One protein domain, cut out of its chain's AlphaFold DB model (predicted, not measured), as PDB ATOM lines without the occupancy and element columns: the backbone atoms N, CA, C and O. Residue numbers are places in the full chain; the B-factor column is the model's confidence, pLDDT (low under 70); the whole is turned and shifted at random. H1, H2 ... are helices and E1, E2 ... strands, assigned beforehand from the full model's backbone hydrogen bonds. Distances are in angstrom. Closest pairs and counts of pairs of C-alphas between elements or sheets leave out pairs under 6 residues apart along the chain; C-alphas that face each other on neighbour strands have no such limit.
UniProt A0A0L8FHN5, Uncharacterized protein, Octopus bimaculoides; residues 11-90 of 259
ATOM      1  N   THR A  11     109.373 109.976 150.739       83.62
ATOM      2  CA  THR A  11     110.814 110.225 150.648       83.62
ATOM      3  C   THR A  11     111.602 108.922 150.738       83.62
ATOM      4  O   THR A  11     111.203 107.970 151.410       83.62
ATOM      5  N   HIS A  12     112.734 108.869 150.043       82.56
ATOM      6  CA  HIS A  12     113.721 107.806 150.175       82.56
ATOM      7  C   HIS A  12     115.125 108.393 150.047       82.56
ATOM      8  O   HIS A  12     115.409 109.113 149.090       82.56
ATOM      9  N   SER A  13     116.001 108.080 150.996       81.19
ATOM     10  CA  SER A  13     117.417 108.433 150.936       81.19
ATOM     11  C   SER A  13     118.294 107.210 150.732       81.19
ATOM     12  O   SER A  13     117.940 106.089 151.091       81.19
ATOM     13  N   GLY A  14     119.461 107.454 150.146       76.25
ATOM     14  CA  GLY A  14     120.528 106.473 150.045       76.25
ATOM     15  C   GLY A  14     121.863 107.154 150.272       76.25
ATOM     16  O   GLY A  14     122.136 108.193 149.668       76.25
ATOM     17  N   SER A  15     122.684 106.562 151.127       75.25
ATOM     18  CA  SER A  15     124.048 106.994 151.397       75.25
ATOM     19  C   SER A  15     125.004 105.828 151.153       75.25
ATOM     20  O   SER A  15     124.688 104.667 151.387       75.25
ATOM     21  N   ILE A  16     126.162 106.117 150.585       72.31
ATOM     22  CA  ILE A  16     127.349 105.267 150.670       72.31
ATOM     23  C   ILE A  16     128.531 106.213 150.905       72.31
ATOM     24  O   ILE A  16     128.433 107.396 150.574       72.31
ATOM     25  N   PRO A  17     129.667 105.746 151.442       70.38
ATOM     26  CA  PRO A  17     130.825 106.611 151.644       70.38
ATOM     27  C   PRO A  17     131.186 107.404 150.374       70.38
ATOM     28  O   PRO A  17     131.551 106.826 149.351       70.38
ATOM     29  N   GLY A  18     131.041 108.730 150.448       69.06
ATOM     30  CA  GLY A  18     131.333 109.669 149.362       69.06
ATOM     31  C   GLY A  18     130.143 110.036 148.468       69.06
ATOM     32  O   GLY A  18     130.289 110.916 147.622       69.06
ATOM     33  N   TYR A  19     128.979 109.398 148.619       77.62
ATOM     34  CA  TYR A  19     127.809 109.602 147.763       77.62
ATOM     35  C   TYR A  19     126.522 109.657 148.582       77.62
ATOM     36  O   TYR A  19     126.209 108.757 149.357       77.62
ATOM     37  N   GLU A  20     125.727 110.685 148.339       80.38
ATOM     38  CA  GLU A  20     124.441 110.898 148.984       80.38
ATOM     39  C   GLU A  20     123.368 111.081 147.916       80.38
ATOM     40  O   GLU A  20     123.598 111.664 146.852       80.38
ATOM     41  N   SER A  21     122.173 110.584 148.204       85.00
ATOM     42  CA  SER A  21     121.020 110.705 147.324       85.00
ATOM     43  C   SER A  21     119.727 110.844 148.116       85.00
ATOM     44  O   SER A  21     119.597 110.333 149.233       85.00
ATOM     45  N   MET A  22     118.768 111.557 147.533       86.62
ATOM     46  CA  MET A  22     117.432 111.733 148.084       86.62
ATOM     47  C   MET A  22     116.413 111.853 146.955       86.62
ATOM     48  O   MET A  22     116.550 112.691 146.064       86.62
ATOM     49  N   LEU A  23     115.378 111.024 147.026       87.25
ATOM     50  CA  LEU A  23     114.179 111.078 146.206       87.25
ATOM     51  C   LEU A  23     113.014 111.540 147.078       87.25
ATOM     52  O   LEU A  23     112.778 110.964 148.137       87.25
ATOM     53  N   THR A  24     112.249 112.506 146.588       88.00
ATOM     54  CA  THR A  24     110.956 112.879 147.159       88.00
ATOM     55  C   THR A  24     109.920 112.917 146.060       88.00
ATOM     56  O   THR A  24     110.179 113.449 144.984       88.00
ATOM     57  N   ILE A  25     108.745 112.364 146.330       87.44
ATOM     58  CA  ILE A  25     107.603 112.355 145.422       87.44
ATOM     59  C   ILE A  25     106.394 112.912 146.172       87.44
ATOM     60  O   ILE A  25     106.162 112.569 147.334       87.44
ATOM     61  N   LEU A  26     105.626 113.753 145.485       87.69
ATOM     62  CA  LEU A  26     104.320 114.259 145.890       87.69
ATOM     63  C   LEU A  26     103.281 113.692 144.907       87.69
ATOM     64  O   LEU A  26     103.059 114.300 143.855       87.69
ATOM     65  N   PRO A  27     102.696 112.510 145.188       84.31
ATOM     66  CA  PRO A  27     101.902 111.767 144.208       84.31
ATOM     67  C   PRO A  27     100.710 112.549 143.653       84.31
ATOM     68  O   PRO A  27     100.545 112.609 142.436       84.31
ATOM     69  N   ASP A  28      99.944 113.211 144.523       87.81
ATOM     70  CA  ASP A  28      98.743 113.972 144.140       87.81
ATOM     71  C   ASP A  28      99.076 115.150 143.213       87.81
ATOM     72  O   ASP A  28      98.315 115.498 142.312       87.81
ATOM     73  N   GLN A  29     100.274 115.711 143.388       87.25
ATOM     74  CA  GLN A  29     100.793 116.828 142.603       87.25
ATOM     75  C   GLN A  29     101.497 116.339 141.329       87.25
ATOM     76  O   GLN A  29     101.848 117.153 140.482       87.25
ATOM     77  N   LYS A  30     101.732 115.024 141.196       88.69
ATOM     78  CA  LYS A  30     102.506 114.395 140.113       88.69
ATOM     79  C   LYS A  30     103.897 115.013 139.924       88.69
ATOM     80  O   LYS A  30     104.418 115.046 138.812       88.69
ATOM     81  N   VAL A  31     104.514 115.473 141.014       88.56
ATOM     82  CA  VAL A  31     105.879 116.021 141.006       88.56
ATOM     83  C   VAL A  31     106.810 115.180 141.865       88.56
ATOM     84  O   VAL A  31     106.402 114.562 142.852       88.56
ATOM     85  N   GLY A  32     108.087 115.179 141.502       88.00
ATOM     86  CA  GLY A  32     109.133 114.558 142.293       88.00
ATOM     87  C   GLY A  32     110.476 115.232 142.065       88.00
ATOM     88  O   GLY A  32     110.737 115.784 141.000       88.00
ATOM     89  N   ALA A  33     111.324 115.177 143.083       87.88
ATOM     90  CA  ALA A  33     112.677 115.699 143.062       87.88
ATOM     91  C   ALA A  33     113.644 114.577 143.438       87.88
ATOM     92  O   ALA A  33     113.528 113.977 144.509       87.88
ATOM     93  N   PHE A  34     114.610 114.309 142.562       89.62
ATOM     94  CA  PHE A  34     115.735 113.427 142.843       89.62
ATOM     95  C   PHE A  34     117.021 114.242 142.831       89.62
ATOM     96  O   PHE A  34     117.310 114.941 141.863       89.62
ATOM     97  N   ILE A  35     117.786 114.149 143.912       87.25
ATOM     98  CA  ILE A  35     119.075 114.817 144.051       87.25
ATOM     99  C   ILE A  35     120.115 113.789 144.432       87.25
ATOM    100  O   ILE A  35     119.870 112.907 145.253       87.25
ATOM    101  N   THR A  36     121.298 113.956 143.858       86.75
ATOM    102  CA  THR A  36     122.501 113.263 144.278       86.75
ATOM    103  C   THR A  36     123.647 114.250 144.435       86.75
ATOM    104  O   THR A  36     123.718 115.251 143.725       86.75
ATOM    105  N   MET A  37     124.528 113.976 145.389       80.69
ATOM    106  CA  MET A  37     125.745 114.738 145.617       80.69
ATOM    107  C   MET A  37     126.889 113.807 145.999       80.69
ATOM    108  O   MET A  37     126.692 112.784 146.655       80.69
ATOM    109  N   THR A  38     128.095 114.184 145.599       75.56
ATOM    110  CA  THR A  38     129.330 113.561 146.069       75.56
ATOM    111  C   THR A  38     129.896 114.363 147.231       75.56
ATOM    112  O   THR A  38     129.923 115.593 147.168       75.56
ATOM    113  N   GLY A  39     130.386 113.693 148.267       67.81
ATOM    114  CA  GLY A  39     131.054 114.345 149.388       67.81
ATOM    115  C   GLY A  39     131.049 113.522 150.669       67.81
ATOM    116  O   GLY A  39     130.493 112.423 150.725       67.81
ATOM    117  N   ILE A  40     131.668 114.067 151.719       64.81
ATOM    118  CA  ILE A  40     131.581 113.475 153.057       64.81
ATOM    119  C   ILE A  40     130.129 113.562 153.529       64.81
ATOM    120  O   ILE A  40     129.555 114.650 153.560       64.81
ATOM    121  N   GLY A  41     129.554 112.408 153.882       67.25
ATOM    122  CA  GLY A  41     128.206 112.308 154.437       67.25
ATOM    123  C   GLY A  41     128.065 112.979 155.811       67.25
ATOM    124  O   GLY A  41     128.898 113.772 156.250       67.25
ATOM    125  N   GLY A  42     126.994 112.648 156.528       70.00
ATOM    126  CA  GLY A  42     126.706 113.199 157.858       70.00
ATOM    127  C   GLY A  42     125.750 114.392 157.832       70.00
ATOM    128  O   GLY A  42     124.988 114.573 156.877       70.00
ATOM    129  N   SER A  43     125.745 115.188 158.905       74.62
ATOM    130  CA  SER A  43     124.717 116.210 159.149       74.62
ATOM    131  C   SER A  43     124.673 117.272 158.053       74.62
ATOM    132  O   SER A  43     123.607 117.528 157.505       74.62
ATOM    133  N   LYS A  44     125.827 117.818 157.641       77.62
ATOM    134  CA  LYS A  44     125.903 118.826 156.564       77.62
ATOM    135  C   LYS A  44     125.329 118.316 155.244       77.62
ATOM    136  O   LYS A  44     124.451 118.958 154.674       77.62
ATOM    137  N   ALA A  45     125.766 117.142 154.789       77.00
ATOM    138  CA  ALA A  45     125.249 116.547 153.559       77.00
ATOM    139  C   ALA A  45     123.747 116.233 153.661       77.00
ATOM    140  O   ALA A  45     122.996 116.439 152.708       77.00
ATOM    141  N   THR A  46     123.284 115.803 154.838       78.62
ATOM    142  CA  THR A  46     121.865 115.533 155.108       78.62
ATOM    143  C   THR A  46     121.010 116.798 155.069       78.62
ATOM    144  O   THR A  46     119.934 116.780 154.474       78.62
ATOM    145  N   VAL A  47     121.482 117.910 155.635       83.31
ATOM    146  CA  VAL A  47     120.773 119.194 155.545       83.31
ATOM    147  C   VAL A  47     120.749 119.689 154.105       83.31
ATOM    148  O   VAL A  47     119.678 120.020 153.601       83.31
ATOM    149  N   ILE A  48     121.898 119.711 153.422       83.75
ATOM    150  CA  ILE A  48     121.988 120.220 152.047       83.75
ATOM    151  C   ILE A  48     121.075 119.406 151.126       83.75
ATOM    152  O   ILE A  48     120.282 119.998 150.395       83.75
ATOM    153  N   LYS A  49     121.110 118.066 151.184       85.12
ATOM    154  CA  LYS A  49     120.264 117.233 150.310       85.12
ATOM    155  C   LYS A  49     118.778 117.467 150.571       85.12
ATOM    156  O   LYS A  49     118.030 117.630 149.613       85.12
ATOM    157  N   ALA A  50     118.364 117.558 151.837       84.19
ATOM    158  CA  ALA A  50     116.970 117.798 152.194       84.19
ATOM    159  C   ALA A  50     116.497 119.189 151.753       84.19
ATOM    160  O   ALA A  50     115.430 119.313 151.156       84.19
ATOM    161  N   LEU A  51     117.298 120.230 151.991       85.38
ATOM    162  CA  LEU A  51     116.954 121.599 151.611       85.38
ATOM    163  C   LEU A  51     116.871 121.788 150.106       85.38
ATOM    164  O   LEU A  51     115.884 122.333 149.624       85.38
ATOM    165  N   PHE A  52     117.873 121.327 149.357       85.50
ATOM    166  CA  PHE A  52     117.832 121.432 147.903       85.50
ATOM    167  C   PHE A  52     116.668 120.626 147.325       85.50
ATOM    168  O   PHE A  52     116.032 121.072 146.373       85.50
ATOM    169  N   ASN A  53     116.347 119.471 147.911       88.19
ATOM    170  CA  ASN A  53     115.218 118.668 147.461       88.19
ATOM    171  C   ASN A  53     113.893 119.423 147.666       88.19
ATOM    172  O   ASN A  53     113.096 119.517 146.735       88.19
ATOM    173  N   MET A  54     113.713 120.064 148.826       84.00
ATOM    174  CA  MET A  54     112.553 120.921 149.102       84.00
ATOM    175  C   MET A  54     112.506 122.164 148.214       84.00
ATOM    176  O   MET A  54     111.440 122.513 147.725       84.00
ATOM    177  N   PHE A  55     113.646 122.801 147.947       84.88
ATOM    178  CA  PHE A  55     113.733 123.945 147.041       84.88
ATOM    179  C   PHE A  55     113.249 123.599 145.631       84.88
ATOM    180  O   PHE A  55     112.456 124.335 145.049       84.88
ATOM    181  N   VAL A  56     113.682 122.453 145.096       86.44
ATOM    182  CA  VAL A  56     113.213 121.968 143.791       86.44
ATOM    183  C   VAL A  56     111.705 121.712 143.820       86.44
ATOM    184  O   VAL A  56     111.013 122.085 142.877       86.44
ATOM    185  N   LEU A  57     111.172 121.126 144.896       86.38
ATOM    186  CA  LEU A  57     109.727 120.917 145.033       86.38
ATOM    187  C   LEU A  57     108.948 122.237 145.117       86.38
ATOM    188  O   LEU A  57     107.916 122.350 144.464       86.38
ATOM    189  N   ASP A  58     109.433 123.236 145.862       85.56
ATOM    190  CA  ASP A  58     108.807 124.564 145.931       85.56
ATOM    191  C   ASP A  58     108.712 125.188 144.529       85.56
ATOM    192  O   ASP A  58     107.633 125.632 144.131       85.56
ATOM    193  N   LEU A  59     109.797 125.128 143.744       85.56
ATOM    194  CA  LEU A  59     109.817 125.605 142.358       85.56
ATOM    195  C   LEU A  59     108.816 124.859 141.465       85.56
ATOM    196  O   LEU A  59     108.066 125.496 140.728       85.56
ATOM    197  N   LEU A  60     108.775 123.525 141.541       85.31
ATOM    198  CA  LEU A  60     107.860 122.700 140.739       85.31
ATOM    199  C   LEU A  60     106.384 122.929 141.094       85.31
ATOM    200  O   LEU A  60     105.516 122.755 140.246       85.31
ATOM    201  N   LEU A  61     106.096 123.329 142.332       86.00
ATOM    202  CA  LEU A  61     104.747 123.654 142.799       86.00
ATOM    203  C   LEU A  61     104.360 125.124 142.572       86.00
ATOM    204  O   LEU A  61     103.275 125.525 142.996       86.00
ATOM    205  N   GLY A  62     105.236 125.942 141.976       85.25
ATOM    206  CA  GLY A  62     105.017 127.385 141.829       85.25
ATOM    207  C   GLY A  62     104.940 128.130 143.167       85.25
ATOM    208  O   GLY A  62     104.339 129.201 143.249       85.25
ATOM    209  N   LYS A  63     105.508 127.558 144.234       84.44
ATOM    210  CA  LYS A  63     105.559 128.168 145.564       84.44
ATOM    211  C   LYS A  63     106.825 129.015 145.698       84.44
ATOM    212  O   LYS A  63     107.858 128.677 145.121       84.44
ATOM    213  N   PRO A  64     106.781 130.108 146.479       82.94
ATOM    214  CA  PRO A  64     107.986 130.861 146.780       82.94
ATOM    215  C   PRO A  64     108.983 129.953 147.502       82.94
ATOM    216  O   PRO A  64     108.647 129.337 148.517       82.94
ATOM    217  N   ALA A  65     110.205 129.886 146.974       76.69
ATOM    218  CA  ALA A  65     111.290 129.144 147.591       76.69
ATOM    219  C   ALA A  65     111.521 129.645 149.018       76.69
ATOM    220  O   ALA A  65     111.770 130.831 149.244       76.69
ATOM    221  N   ARG A  66     111.482 128.733 149.990       72.12
ATOM    222  CA  ARG A  66     111.713 129.079 151.405       72.12
ATOM    223  C   ARG A  66     113.187 129.335 151.740       72.12
ATOM    224  O   ARG A  66     113.501 129.704 152.867       72.12
ATOM    225  N   ILE A  67     114.084 129.144 150.773       73.56
ATOM    226  CA  ILE A  67     115.518 129.402 150.915       73.56
ATOM    227  C   ILE A  67     115.817 130.851 150.524       73.56
ATOM    228  O   ILE A  67     115.633 131.243 149.375       73.56
ATOM    229  N   SER A  68     116.341 131.631 151.471       73.25
ATOM    230  CA  SER A  68     116.892 132.964 151.202       73.25
ATOM    231  C   SER A  68     118.378 132.867 150.867       73.25
ATOM    232  O   SER A  68     119.155 132.379 151.685       73.25
ATOM    233  N   TYR A  69     118.792 133.371 149.697       71.38
ATOM    234  CA  TYR A  69     120.201 133.348 149.273       71.38
ATOM    235  C   TYR A  69     121.119 134.151 150.206       71.38
ATOM    236  O   TYR A  69     122.278 133.789 150.383       71.38
ATOM    237  N   ILE A  70     120.596 135.214 150.830       76.19
ATOM    238  CA  ILE A  70     121.362 136.104 151.717       76.19
ATOM    239  C   ILE A  70     121.775 135.364 152.995       76.19
ATOM    240  O   ILE A  70     122.882 135.545 153.489       76.19
ATOM    241  N   ASN A  71     120.899 134.490 153.501       78.81
ATOM    242  CA  ASN A  71     121.069 133.826 154.796       78.81
ATOM    243  C   ASN A  71     121.231 132.305 154.674       78.81
ATOM    244  O   ASN A  71     121.122 131.601 155.677       78.81
ATOM    245  N   VAL A  72     121.476 131.778 153.469       78.81
ATOM    246  CA  VAL A  72     121.479 130.328 153.228       78.81
ATOM    247  C   VAL A  72     122.517 129.608 154.085       78.81
ATOM    248  O   VAL A  72     122.197 128.578 154.665       78.81
ATOM    249  N   CYS A  73     123.720 130.172 154.242       79.31
ATOM    250  CA  CYS A  73     124.767 129.580 155.076       79.31
ATOM    251  C   CYS A  73     124.372 129.549 156.559       79.31
ATOM    252  O   CYS A  73     124.504 128.513 157.197       79.31
ATOM    253  N   LEU A  74     123.805 130.642 157.086       83.44
ATOM    254  CA  LEU A  74     123.351 130.708 158.481       83.44
ATOM    255  C   LEU A  74     122.209 129.721 158.755       83.44
ATOM    256  O   LEU A  74     122.206 129.036 159.774       83.44
ATOM    257  N   MET A  75     121.260 129.612 157.824       82.56
ATOM    258  CA  MET A  75     120.161 128.650 157.905       82.56
ATOM    259  C   MET A  75     120.668 127.202 157.834       82.56
ATOM    260  O   MET A  75     120.179 126.340 158.562       82.56
ATOM    261  N   LEU A  76     121.644 126.929 156.962       83.25
ATOM    262  CA  LEU A  76     122.302 125.627 156.859       83.25
ATOM    263  C   LEU A  76     122.991 125.252 158.173       83.25
ATOM    264  O   LEU A  76     122.781 124.146 158.666       83.25
ATOM    265  N   ASP A  77     123.776 126.165 158.742       84.25
ATOM    266  CA  ASP A  77     124.515 125.927 159.981       84.25
ATOM    267  C   ASP A  77     123.574 125.694 161.175       84.25
ATOM    268  O   ASP A  77     123.802 124.767 161.952       84.25
ATOM    269  N   ASP A  78     122.475 126.451 161.289       85.75
ATOM    270  CA  ASP A  78     121.471 126.246 162.345       85.75
ATOM    271  C   ASP A  78     120.773 124.880 162.227       85.75
ATOM    272  O   ASP A  78     120.657 124.141 163.209       85.75
ATOM    273  N   LEU A  79     120.384 124.480 161.011       83.62
ATOM    274  CA  LEU A  79     119.787 123.164 160.763       83.62
ATOM    275  C   LEU A  79     120.761 122.019 161.055       83.62
ATOM    276  O   LEU A  79     120.348 120.986 161.587       83.62
ATOM    277  N   VAL A  80     122.046 122.191 160.736       83.12
ATOM    278  CA  VAL A  80     123.092 121.218 161.078       83.12
ATOM    279  C   VAL A  80     123.236 121.122 162.589       83.12
ATOM    280  O   VAL A  80     123.194 120.017 163.119       83.12
ATOM    281  N   ALA A  81     123.322 122.251 163.294       81.56
ATOM    282  CA  ALA A  81     123.424 122.279 164.750       81.56
ATOM    283  C   ALA A  81     122.182 121.691 165.441       81.56
ATOM    284  O   ALA A  81     122.284 121.095 166.515       81.56
ATOM    285  N   HIS A  82     120.993 121.856 164.860       82.06
ATOM    286  CA  HIS A  82     119.767 121.231 165.350       82.06
ATOM    287  C   HIS A  82     119.788 119.711 165.150       82.06
ATOM    288  O   HIS A  82     119.616 118.979 166.124       82.06
ATOM    289  N   LEU A  83     120.086 119.239 163.933       76.25
ATOM    290  CA  LEU A  83     120.219 117.806 163.653       76.25
ATOM    291  C   LEU A  83     121.293 117.162 164.515       76.25
ATOM    292  O   LEU A  83     121.076 116.083 165.042       76.25
ATOM    293  N   GLU A  84     122.441 117.810 164.679       74.19
ATOM    294  CA  GLU A  84     123.509 117.307 165.533       74.19
ATOM    295  C   GLU A  84     123.056 117.232 166.989       74.19
ATOM    296  O   GLU A  84     123.303 116.214 167.620       74.19
ATOM    297  N   ARG A  85     122.333 118.222 167.524       74.44
ATOM    298  CA  ARG A  85     121.772 118.135 168.886       74.44
ATOM    299  C   ARG A  85     120.815 116.954 169.056       74.44
ATOM    300  O   ARG A  85     120.899 116.272 170.075       74.44
ATOM    301  N   GLU A  86     119.957 116.683 168.074       67.44
ATOM    302  CA  GLU A  86     119.080 115.503 168.085       67.44
ATOM    303  C   GLU A  86     119.880 114.193 167.937       67.44
ATOM    304  O   GLU A  86     119.662 113.231 168.672       67.44
ATOM    305  N   TYR A  87     120.871 114.160 167.040       57.88
ATOM    306  CA  TYR A  87     121.698 112.980 166.772       57.88
ATOM    307  C   TYR A  87     122.680 112.651 167.909       57.88
ATOM    308  O   TYR A  87     122.834 111.474 168.239       57.88
ATOM    309  N   TYR A  88     123.324 113.639 168.540       46.69
ATOM    310  CA  TYR A  88     124.289 113.451 169.639       46.69
ATOM    311  C   TYR A  88     123.638 112.910 170.915       46.69
ATOM    312  O   TYR A  88     124.322 112.289 171.725       46.69
ATOM    313  N   GLN A  89     122.323 113.060 171.082       45.62
ATOM    314  CA  GLN A  89     121.591 112.394 172.163       45.62
ATOM    315  C   GLN A  89     121.363 110.893 171.892       45.62
ATOM    316  O   GLN A  89     121.051 110.147 172.815       45.62
ATOM    317  N   SER A  90     121.557 110.428 170.650       42.75
ATOM    318  CA  SER A  90     121.199 109.071 170.206       42.75
ATOM    319  C   SER A  90     122.378 108.153 169.847       42.75
ATOM    320  O   SER A  90     122.167 106.959 169.619       42.75
TER     321      SER A  90
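This is residues 11 to 90 of the 259 residues of an uncharacterized protein of Octopus bimaculoides (UniProt A0A0L8FHN5). A three-stranded sheet, E1, E2 and E3, forms a wall with one long helix, H1, over one of its faces and the other face bare. A second helix, H2, stays clear of the sheet and meets the first turns of H1 at a steep angle, while the long link between the helices folds back from the end of H1. The printed part has 80 residues, with three named strands followed by two named helices; the sheet's order is E1, E2, E3, all antiparallel, and the class is mixed, helices and strands. The whole is compact, with a radius of gyration of the C-alphas of 13.4 A and spans of 36 by 30 by 23 A.

Begin at E1, residues 11 to 16, and go on to E2, residues 19 to 26: this antiparallel hairpin has N 12 and O 23 within hydrogen-bond range at 2.8 A. E3, residues 31 to 38, forms a second hairpin with E2, where N 24 and O 33 are 2.8 A apart. The three strands are a meander, each the antiparallel neighbour of the one before, and E1 and E3 are its edge strands. Look next at H1, residues 43 to 60, on this sheet at a height of 8.3 A, in two layers, a helix on one face of a sheet. It lies over E2 and E3, and its closest C-alphas to E3 are Asn 53 and Ala 33, 5.9 A apart. On the local plane it stands at 32 degrees to E3, only just slantwise to the strands. H2, residues 72 to 88, touches H1 at residues 43 to 48 alone; the closest C-alphas are those of Ser 43 and Val 80, 5.6 A. The two helices run opposite ways at a steep tilt of 53 degrees. H2 is not on the sheet and is apart from E1, E2 and E3. In H1 and H2 every O i to N i+4 pair is within hydrogen-bond range.

Find C-alpha 11 at (110.814, 110.225, 150.648), where E1 begins; it runs 17.3 A. E2 is 24.0 A long and E3 24.1 A. H1 starts at C-alpha 43, (124.717, 116.210, 159.149), and is 25.8 A long. H2 is 23.7 A long and ends at C-alpha 88, (124.289, 113.451, 169.639).

The two C-alphas farthest apart are those of Gly 62 and Gln 89, 37.7 A. The printed part has no cut. The link from H1 to H2, 11 residues, is long; the other three are tight. Mean pLDDT of the printed part is 79.3, and you will find values under 70 at residue 18, residues 39 to 41 and residues 86 to 90, of which 86 to 88 belong to H2.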